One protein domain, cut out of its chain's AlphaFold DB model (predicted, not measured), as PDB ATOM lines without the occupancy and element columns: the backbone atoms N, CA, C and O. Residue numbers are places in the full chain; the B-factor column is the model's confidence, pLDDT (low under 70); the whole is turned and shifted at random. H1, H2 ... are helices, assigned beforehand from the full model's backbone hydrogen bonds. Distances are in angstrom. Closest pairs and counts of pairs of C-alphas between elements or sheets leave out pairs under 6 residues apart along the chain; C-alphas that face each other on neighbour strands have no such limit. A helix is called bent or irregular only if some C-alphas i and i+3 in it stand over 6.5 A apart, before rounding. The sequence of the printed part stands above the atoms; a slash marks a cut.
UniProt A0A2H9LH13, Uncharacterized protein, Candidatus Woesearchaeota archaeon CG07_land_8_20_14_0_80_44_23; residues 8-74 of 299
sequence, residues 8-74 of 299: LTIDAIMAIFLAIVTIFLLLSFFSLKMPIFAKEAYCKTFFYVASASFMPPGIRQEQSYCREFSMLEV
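Overview. This is residues 8 to 74 of the 299 residues of an uncharacterized protein of Candidatus Woesearchaeota archaeon CG07_land_8_20_14_0_80_44_23 (UniProt A0A2H9LH13). A long helix, H1, meets a shorter one, H2, near its end to make a corner, and a small helix, H3, packs on H2 at a steep angle. Residues 8 to 26 of H1 stick out as a free arm, and residues 53 to 58 stick out as a loop after H2. The printed part has 67 residues with three named helices, in the order H1, H2, H3, and no named strand; the class is all helix. It is only just extended, close to loose, with a radius of gyration of the C-alphas of 16.6 A, and its flat outline spans 52 by 30 by 16 A.

Arrangement. Start at H1, residues 8 to 33, and pass the tight link to H2, residues 35 to 50. The two are close but not clearly touching, at a steep tilt of 66 degrees, opposite ways; their closest C-alphas, of Ser 31 and Ala 38, are 5.7 A apart. Look near residue 44 for a kink of 50 degrees in H2. H3, residues 64 to 72, touches H2 at a steep tilt of 60 degrees, opposite ways; their closest C-alphas, of Cys 43 and Cys 66, are 5.5 A apart. H1 and H3 are apart. In H1 every O i to N i+4 pair is within hydrogen-bond range, in H2 9 of 12 and in H3 0 of 5, where 4 of 6 O i to N i+3 pairs are.

Along the chain. Find C-alpha 8 at (26.668, -26.635, 19.442); from there H1 runs 37.4 A to C-alpha 33 at (19.253, -12.545, 53.250). H2 covers 18.4 A and H3 13.9 A, ending at C-alpha 72 at (11.043, 5.320, 57.385). Both are irregular, but only just: C-alphas 45 and 48 are 6.9 A apart, and C-alphas 65 and 68 are 6.8 A apart.

Size, cuts and confidence. The C-alphas of Leu 8 and Val 74, the two farthest apart, are 54.6 A apart. The printed part has no cut. The link from H2 to H3 is long, 13 residues. Mean pLDDT of the printed part is 76.7; residue 51, residues 60 to 64 and residues 67 to 74 are under 70.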
ATOM      1  N   LEU A   8      26.553 -28.049  19.057       72.81
ATOM      2  CA  LEU A   8      26.668 -26.635  19.442       72.81
ATOM      3  C   LEU A   8      25.347 -26.032  19.949       72.81
ATOM      4  O   LEU A   8      25.352 -25.060  20.700       72.81
ATOM      5  N   THR A   9      24.214 -26.602  19.538       83.56
ATOM      6  CA  THR A   9      22.888 -26.106  19.920       83.56
ATOM      7  C   THR A   9      22.490 -26.594  21.311       83.56
ATOM      8  O   THR A   9      21.868 -25.853  22.068       83.56
ATOM      9  N   ILE A  10      22.874 -27.823  21.666       87.19
ATOM     10  CA  ILE A  10      22.560 -28.430  22.965       87.19
ATOM     11  C   ILE A  10      23.373 -27.745  24.068       87.19
ATOM     12  O   ILE A  10      22.801 -27.349  25.085       87.19
ATOM     13  N   ASP A  11      24.664 -27.507  23.828       85.94
ATOM     14  CA  ASP A  11      25.536 -26.818  24.786       85.94
ATOM     15  C   ASP A  11      25.071 -25.379  25.051       85.94
ATOM     16  O   ASP A  11      25.041 -24.926  26.197       85.94
ATOM     17  N   ALA A  12      24.625 -24.667  24.008       91.06
ATOM     18  CA  ALA A  12      24.083 -23.318  24.151       91.06
ATOM     19  C   ALA A  12      22.792 -23.296  24.988       91.06
ATOM     20  O   ALA A  12      22.636 -22.444  25.865       91.06
ATOM     21  N   ILE A  13      21.879 -24.248  24.763       92.25
ATOM     22  CA  ILE A  13      20.636 -24.360  25.539       92.25
ATOM     23  C   ILE A  13      20.947 -24.674  27.008       92.25
ATOM     24  O   ILE A  13      20.375 -24.046  27.902       92.25
ATOM     25  N   MET A  14      21.878 -25.595  27.271       94.56
ATOM     26  CA  MET A  14      22.278 -25.951  28.632       94.56
ATOM     27  C   MET A  14      22.925 -24.766  29.361       94.56
ATOM     28  O   MET A  14      22.603 -24.513  30.524       94.56
ATOM     29  N   ALA A  15      23.776 -23.997  28.675       95.19
ATOM     30  CA  ALA A  15      24.397 -22.796  29.226       95.19
ATOM     31  C   ALA A  15      23.361 -21.713  29.573       95.19
ATOM     32  O   ALA A  15      23.415 -21.135  30.661       95.19
ATOM     33  N   ILE A  16      22.382 -21.471  28.693       95.81
ATOM     34  CA  ILE A  16      21.291 -20.516  28.950       95.81
ATOM     35  C   ILE A  16      20.449 -20.973  30.147       95.81
ATOM     36  O   ILE A  16      20.144 -20.169  31.027       95.81
ATOM     37  N   PHE A  17      20.109 -22.261  30.220       96.69
ATOM     38  CA  PHE A  17      19.336 -22.805  31.334       96.69
ATOM     39  C   PHE A  17      20.076 -22.656  32.670       96.69
ATOM     40  O   PHE A  17      19.505 -22.156  33.641       96.69
ATOM     41  N   LEU A  18      21.367 -23.003  32.712       96.56
ATOM     42  CA  LEU A  18      22.218 -22.808  33.889       96.56
ATOM     43  C   LEU A  18      22.308 -21.337  34.295       96.56
ATOM     44  O   LEU A  18      22.255 -21.039  35.488       96.56
ATOM     45  N   ALA A  19      22.392 -20.411  33.339       97.00
ATOM     46  CA  ALA A  19      22.407 -18.982  33.632       97.00
ATOM     47  C   ALA A  19      21.087 -18.523  34.273       97.00
ATOM     48  O   ALA A  19      21.114 -17.835  35.292       97.00
ATOM     49  N   ILE A  20      19.936 -18.956  33.744       96.00
ATOM     50  CA  ILE A  20      18.611 -18.629  34.300       96.00
ATOM     51  C   ILE A  20      18.466 -19.172  35.724       96.00
ATOM     52  O   ILE A  20      18.072 -18.430  36.623       96.00
ATOM     53  N   VAL A  21      18.824 -20.440  35.952       96.75
ATOM     54  CA  VAL A  21      18.779 -21.056  37.288       96.75
ATOM     55  C   VAL A  21      19.712 -20.321  38.254       96.75
ATOM     56  O   VAL A  21      19.318 -20.028  39.382       96.75
ATOM     57  N   THR A  22      20.918 -19.962  37.810       95.88
ATOM     58  CA  THR A  22      21.883 -19.212  38.629       95.88
ATOM     59  C   THR A  22      21.337 -17.839  39.014       95.88
ATOM     60  O   THR A  22      21.376 -17.478  40.188       95.88
ATOM     61  N   ILE A  23      20.766 -17.093  38.061       94.75
ATOM     62  CA  ILE A  23      20.128 -15.794  38.316       94.75
ATOM     63  C   ILE A  23      18.968 -15.958  39.300       94.75
ATOM     64  O   ILE A  23      18.860 -15.190  40.253       94.75
ATOM     65  N   PHE A  24      18.133 -16.981  39.123       93.25
ATOM     66  CA  PHE A  24      16.999 -17.243  40.006       93.25
ATOM     67  C   PHE A  24      17.434 -17.566  41.444       93.25
ATOM     68  O   PHE A  24      16.871 -17.027  42.400       93.25
ATOM     69  N   LEU A  25      18.463 -18.402  41.615       92.94
ATOM     70  CA  LEU A  25      19.027 -18.723  42.929       92.94
ATOM     71  C   LEU A  25      19.670 -17.500  43.584       92.94
ATOM     72  O   LEU A  25      19.502 -17.290  44.782       92.94
ATOM     73  N   LEU A  26      20.359 -16.672  42.802       89.81
ATOM     74  CA  LEU A  26      20.985 -15.445  43.277       89.81
ATOM     75  C   LEU A  26      19.915 -14.438  43.736       89.81
ATOM     76  O   LEU A  26      19.984 -13.948  44.862       89.81
ATOM     77  N   LEU A  27      18.851 -14.230  42.950       83.81
ATOM     78  CA  LEU A  27      17.688 -13.418  43.340       83.81
ATOM     79  C   LEU A  27      16.974 -13.962  44.587       83.81
ATOM     80  O   LEU A  27      16.575 -13.185  45.459       83.81
ATOM     81  N   SER A  28      16.852 -15.286  44.706       84.19
ATOM     82  CA  SER A  28      16.272 -15.941  45.886       84.19
ATOM     83  C   SER A  28      17.148 -15.738  47.126       84.19
ATOM     84  O   SER A  28      16.640 -15.417  48.200       84.19
ATOM     85  N   PHE A  29      18.470 -15.853  46.983       85.88
ATOM     86  CA  PHE A  29      19.425 -15.618  48.064       85.88
ATOM     87  C   PHE A  29      19.368 -14.170  48.562       85.88
ATOM     88  O   PHE A  29      19.297 -13.946  49.771       85.88
ATOM     89  N   PHE A  30      19.327 -13.191  47.654       79.75
ATOM     90  CA  PHE A  30      19.180 -11.780  48.024       79.75
ATOM     91  C   PHE A  30      17.830 -11.489  48.689       79.75
ATOM     92  O   PHE A  30      17.797 -10.792  49.702       79.75
ATOM     93  N   SER A  31      16.743 -12.089  48.199       75.75
ATOM     94  CA  SER A  31      15.414 -11.971  48.817       75.75
ATOM     95  C   SER A  31      15.376 -12.535  50.245       75.75
ATOM     96  O   SER A  31      14.747 -11.945  51.120       75.75
ATOM     97  N   LEU A  32      16.076 -13.647  50.503       77.56
ATOM     98  CA  LEU A  32      16.119 -14.291  51.821       77.56
ATOM     99  C   LEU A  32      17.044 -13.576  52.814       77.56
ATOM    100  O   LEU A  32      16.708 -13.441  53.988       77.56
ATOM    101  N   LYS A  33      18.231 -13.143  52.372       77.19
ATOM    102  CA  LYS A  33      19.253 -12.545  53.250       77.19
ATOM    103  C   LYS A  33      19.059 -11.051  53.475       77.19
ATOM    104  O   LYS A  33      19.539 -10.537  54.482       77.19
ATOM    105  N   MET A  34      18.394 -10.357  52.556       74.44
ATOM    106  CA  MET A  34      18.232  -8.905  52.596       74.44
ATOM    107  C   MET A  34      16.786  -8.488  52.288       74.44
ATOM    108  O   MET A  34      16.549  -7.749  51.330       74.44
ATOM    109  N   PRO A  35      15.806  -8.906  53.117       71.38
ATOM    110  CA  PRO A  35      14.395  -8.575  52.902       71.38
ATOM    111  C   PRO A  35      14.147  -7.059  52.867       71.38
ATOM    112  O   PRO A  35      13.261  -6.593  52.159       71.38
ATOM    113  N   ILE A  36      14.972  -6.282  53.576       70.31
ATOM    114  CA  ILE A  36      14.908  -4.815  53.619       70.31
ATOM    115  C   ILE A  36      15.264  -4.210  52.251       70.31
ATOM    116  O   ILE A  36      14.477  -3.441  51.706       70.31
ATOM    117  N   PHE A  37      16.390  -4.608  51.650       71.75
ATOM    118  CA  PHE A  37      16.809  -4.104  50.334       71.75
ATOM    119  C   PHE A  37      15.896  -4.591  49.207       71.75
ATOM    120  O   PHE A  37      15.601  -3.835  48.285       71.75
ATOM    121  N   ALA A  38      15.422  -5.839  49.281       71.62
ATOM    122  CA  ALA A  38      14.481  -6.380  48.304       71.62
ATOM    123  C   ALA A  38      13.151  -5.613  48.328       71.62
ATOM    124  O   ALA A  38      12.630  -5.264  47.270       71.62
ATOM    125  N   LYS A  39      12.638  -5.289  49.523       73.00
ATOM    126  CA  LYS A  39      11.430  -4.471  49.694       73.00
ATOM    127  C   LYS A  39      11.637  -3.045  49.179       73.00
ATOM    128  O   LYS A  39      10.793  -2.553  48.440       73.00
ATOM    129  N   GLU A  40      12.768  -2.407  49.483       74.88
ATOM    130  CA  GLU A  40      13.081  -1.061  48.983       74.88
ATOM    131  C   GLU A  40      13.185  -1.023  47.448       74.88
ATOM    132  O   GLU A  40      12.527  -0.209  46.797       74.88
ATOM    133  N   ALA A  41      13.954  -1.941  46.855       76.19
ATOM    134  CA  ALA A  41      14.088  -2.056  45.406       76.19
ATOM    135  C   ALA A  41      12.742  -2.384  44.742       76.19
ATOM    136  O   ALA A  41      12.393  -1.797  43.717       76.19
ATOM    137  N   TYR A  42      11.937  -3.263  45.339       78.56
ATOM    138  CA  TYR A  42      10.586  -3.538  44.863       78.56
ATOM    139  C   TYR A  42       9.715  -2.274  44.870       78.56
ATOM    140  O   TYR A  42       9.111  -1.933  43.851       78.56
ATOM    141  N   CYS A  43       9.708  -1.532  45.977       80.19
ATOM    142  CA  CYS A  43       8.873  -0.347  46.130       80.19
ATOM    143  C   CYS A  43       9.309   0.832  45.255       80.19
ATOM    144  O   CYS A  43       8.454   1.553  44.749       80.19
ATOM    145  N   LYS A  44      10.613   1.004  45.009       78.88
ATOM    146  CA  LYS A  44      11.124   2.053  44.114       78.88
ATOM    147  C   LYS A  44      10.964   1.704  42.634       78.88
ATOM    148  O   LYS A  44      10.674   2.588  41.833       78.88
ATOM    149  N   THR A  45      11.129   0.434  42.260       77.56
ATOM    150  CA  THR A  45      11.255   0.044  40.841       77.56
ATOM    151  C   THR A  45      10.011  -0.652  40.290       77.56
ATOM    152  O   THR A  45       9.581  -0.362  39.177       77.56
ATOM    153  N   PHE A  46       9.414  -1.565  41.055       75.44
ATOM    154  CA  PHE A  46       8.360  -2.458  40.563       75.44
ATOM    155  C   PHE A  46       6.958  -2.043  40.991       75.44
ATOM    156  O   PHE A  46       6.002  -2.368  40.291       75.44
ATOM    157  N   PHE A  47       6.814  -1.285  42.079       78.81
ATOM    158  CA  PHE A  47       5.508  -0.837  42.567       78.81
ATOM    159  C   PHE A  47       4.695  -0.091  41.504       78.81
ATOM    160  O   PHE A  47       3.516  -0.385  41.317       78.81
ATOM    161  N   TYR A  48       5.312   0.826  40.753       74.69
ATOM    162  CA  TYR A  48       4.625   1.574  39.690       74.69
ATOM    163  C   TYR A  48       4.141   0.676  38.545       74.69
ATOM    164  O   TYR A  48       3.099   0.934  37.950       74.69
ATOM    165  N   VAL A  49       4.866  -0.408  38.267       76.31
ATOM    166  CA  VAL A  49       4.493  -1.388  37.240       76.31
ATOM    167  C   VAL A  49       3.392  -2.317  37.758       76.31
ATOM    168  O   VAL A  49       2.423  -2.583  37.052       76.31
ATOM    169  N   ALA A  50       3.504  -2.778  39.005       70.88
ATOM    170  CA  ALA A  50       2.542  -3.675  39.642       70.88
ATOM    171  C   ALA A  50       1.201  -2.990  39.972       70.88
ATOM    172  O   ALA A  50       0.160  -3.648  39.996       70.88
ATOM    173  N   SER A  51       1.211  -1.674  40.201       69.81
ATOM    174  CA  SER A  51       0.017  -0.861  40.475       69.81
ATOM    175  C   SER A  51      -0.666  -0.314  39.217       69.81
ATOM    176  O   SER A  51      -1.739   0.287  39.310       69.81
ATOM    177  N   ALA A  52      -0.084  -0.527  38.036       75.94
ATOM    178  CA  ALA A  52      -0.651  -0.040  36.792       75.94
ATOM    179  C   ALA A  52      -1.985  -0.730  36.452       75.94
ATOM    180  O   ALA A  52      -2.209  -1.914  36.716       75.94
ATOM    181  N   SER A  53      -2.880   0.017  35.805       72.38
ATOM    182  CA  SER A  53      -4.244  -0.423  35.485       72.38
ATOM    183  C   SER A  53      -4.314  -1.644  34.558       72.38
ATOM    184  O   SER A  53      -5.340  -2.321  34.533       72.38
ATOM    185  N   PHE A  54      -3.236  -1.968  33.843       81.75
ATOM    186  CA  PHE A  54      -3.172  -3.135  32.961       81.75
ATOM    187  C   PHE A  54      -2.924  -4.464  33.697       81.75
ATOM    188  O   PHE A  54      -3.098  -5.522  33.096       81.75
ATOM    189  N   MET A  55      -2.552  -4.447  34.983       74.62
ATOM    190  CA  MET A  55      -2.388  -5.676  35.765       74.62
ATOM    191  C   MET A  55      -3.751  -6.241  36.208       74.62
ATOM    192  O   MET A  55      -4.600  -5.476  36.690       74.62
ATOM    193  N   PRO A  56      -3.983  -7.565  36.079       76.69
ATOM    194  CA  PRO A  56      -5.243  -8.190  36.462       76.69
ATOM    195  C   PRO A  56      -5.488  -8.085  37.981       76.69
ATOM    196  O   PRO A  56      -4.534  -8.119  38.761       76.69
ATOM    197  N   PRO A  57      -6.756  -7.993  38.431       73.31
ATOM    198  CA  PRO A  57      -7.101  -7.653  39.817       73.31
ATOM    199  C   PRO A  57      -6.493  -8.572  40.884       73.31
ATOM    200  O   PRO A  57      -6.184  -8.102  41.969       73.31
ATOM    201  N   GLY A  58      -6.274  -9.856  40.579       77.50
ATOM    202  CA  GLY A  58      -5.691 -10.818  41.524       77.50
ATOM    203  C   GLY A  58      -4.182 -10.672  41.757       77.50
ATOM    204  O   GLY A  58      -3.659 -11.277  42.685       77.50
ATOM    205  N   ILE A  59      -3.481  -9.889  40.927       70.81
ATOM    206  CA  ILE A  59      -2.029  -9.642  41.033       70.81
ATOM    207  C   ILE A  59      -1.746  -8.227  41.556       70.81
ATOM    208  O   ILE A  59      -0.628  -7.929  41.974       70.81
ATOM    209  N   ARG A  60      -2.756  -7.346  41.576       69.00
ATOM    210  CA  ARG A  60      -2.620  -5.999  42.133       69.00
ATOM    211  C   ARG A  60      -2.368  -6.111  43.630       69.00
ATOM    212  O   ARG A  60      -3.287  -6.340  44.409       69.00
ATOM    213  N   GLN A  61      -1.110  -5.963  44.022       66.38
ATOM    214  CA  GLN A  61      -0.765  -5.880  45.429       66.38
ATOM    215  C   GLN A  61      -1.353  -4.608  46.033       66.38
ATOM    216  O   GLN A  61      -1.321  -3.534  45.425       66.38
ATOM    217  N   GLU A  62      -1.884  -4.737  47.246       66.88
ATOM    218  CA  GLU A  62      -2.342  -3.592  48.015       66.88
ATOM    219  C   GLU A  62      -1.191  -2.609  48.251       66.88
ATOM    220  O   GLU A  62      -0.058  -2.987  48.558       66.88
ATOM    221  N   GLN A  63      -1.500  -1.313  48.158       62.28
ATOM    222  CA  GLN A  63      -0.538  -0.227  48.385       62.28
ATOM    223  C   GLN A  63       0.073  -0.239  49.798       62.28
ATOM    224  O   GLN A  63       1.061   0.451  50.047       62.28
ATOM    225  N   SER A  64      -0.496  -1.026  50.714       65.56
ATOM    226  CA  SER A  64      -0.018  -1.226  52.081       65.56
ATOM    227  C   SER A  64       1.421  -1.750  52.128       65.56
ATOM    228  O   SER A  64       2.195  -1.267  52.949       65.56
ATOM    229  N   TYR A  65       1.825  -2.632  51.201       71.62
ATOM    230  CA  TYR A  65       3.154  -3.261  51.228       71.62
ATOM    231  C   TYR A  65       4.317  -2.256  51.124       71.62
ATOM    232  O   TYR A  65       5.352  -2.438  51.763       71.62
ATOM    233  N   CYS A  66       4.142  -1.175  50.356       72.94
ATOM    234  CA  CYS A  66       5.176  -0.154  50.146       72.94
ATOM    235  C   CYS A  66       5.003   1.113  50.991       72.94
ATOM    236  O   CYS A  66       5.919   1.933  51.059       72.94
ATOM    237  N   ARG A  67       3.862   1.265  51.671       61.94
ATOM    238  CA  ARG A  67       3.548   2.451  52.480       61.94
ATOM    239  C   ARG A  67       4.455   2.597  53.708       61.94
ATOM    240  O   ARG A  67       4.775   3.712  54.111       61.94
ATOM    241  N   GLU A  68       4.910   1.472  54.248       58.75
ATOM    242  CA  GLU A  68       5.779   1.377  55.429       58.75
ATOM    243  C   GLU A  68       7.176   1.993  55.184       58.75
ATOM    244  O   GLU A  68       7.776   2.579  56.080       58.75
ATOM    245  N   PHE A  69       7.683   1.947  53.942       52.00
ATOM    246  CA  PHE A  69       9.006   2.491  53.598       52.00
ATOM    247  C   PHE A  69       8.999   4.003  53.357       52.00
ATOM    248  O   PHE A  69       9.969   4.678  53.690       52.00
ATOM    249  N   SER A  70       7.893   4.558  52.851       51.00
ATOM    250  CA  SER A  70       7.765   6.010  52.669       51.00
ATOM    251  C   SER A  70       7.790   6.803  53.984       51.00
ATOM    252  O   SER A  70       8.084   7.993  53.951       51.00
ATOM    253  N   MET A  71       7.514   6.172  55.134       44.97
ATOM    254  CA  MET A  71       7.600   6.824  56.453       44.97
ATOM    255  C   MET A  71       8.987   6.689  57.107       44.97
ATOM    256  O   MET A  71       9.414   7.587  57.830       44.97
ATOM    257  N   LEU A  72       9.712   5.599  56.826       45.34
ATOM    258  CA  LEU A  72      11.043   5.320  57.385       45.34
ATOM    259  C   LEU A  72      12.190   6.022  56.636       45.34
ATOM    260  O   LEU A  72      13.306   6.074  57.145       45.34
ATOM    261  N   GLU A  73      11.927   6.608  55.465       44.53
ATOM    262  CA  GLU A  73      12.900   7.416  54.713       44.53
ATOM    263  C   GLU A  73      12.980   8.881  55.202       44.53
ATOM    264  O   GLU A  73      13.497   9.750  54.500       44.53
ATOM    265  N   VAL A  74      12.542   9.177  56.436       43.34
ATOM    266  CA  VAL A  74      13.027  10.359  57.173       43.34
ATOM    267  C   VAL A  74      14.424  10.018  57.701       43.34
ATOM    268  O   VAL A  74      14.628   9.732  58.877       43.34
TER     269      VAL A  74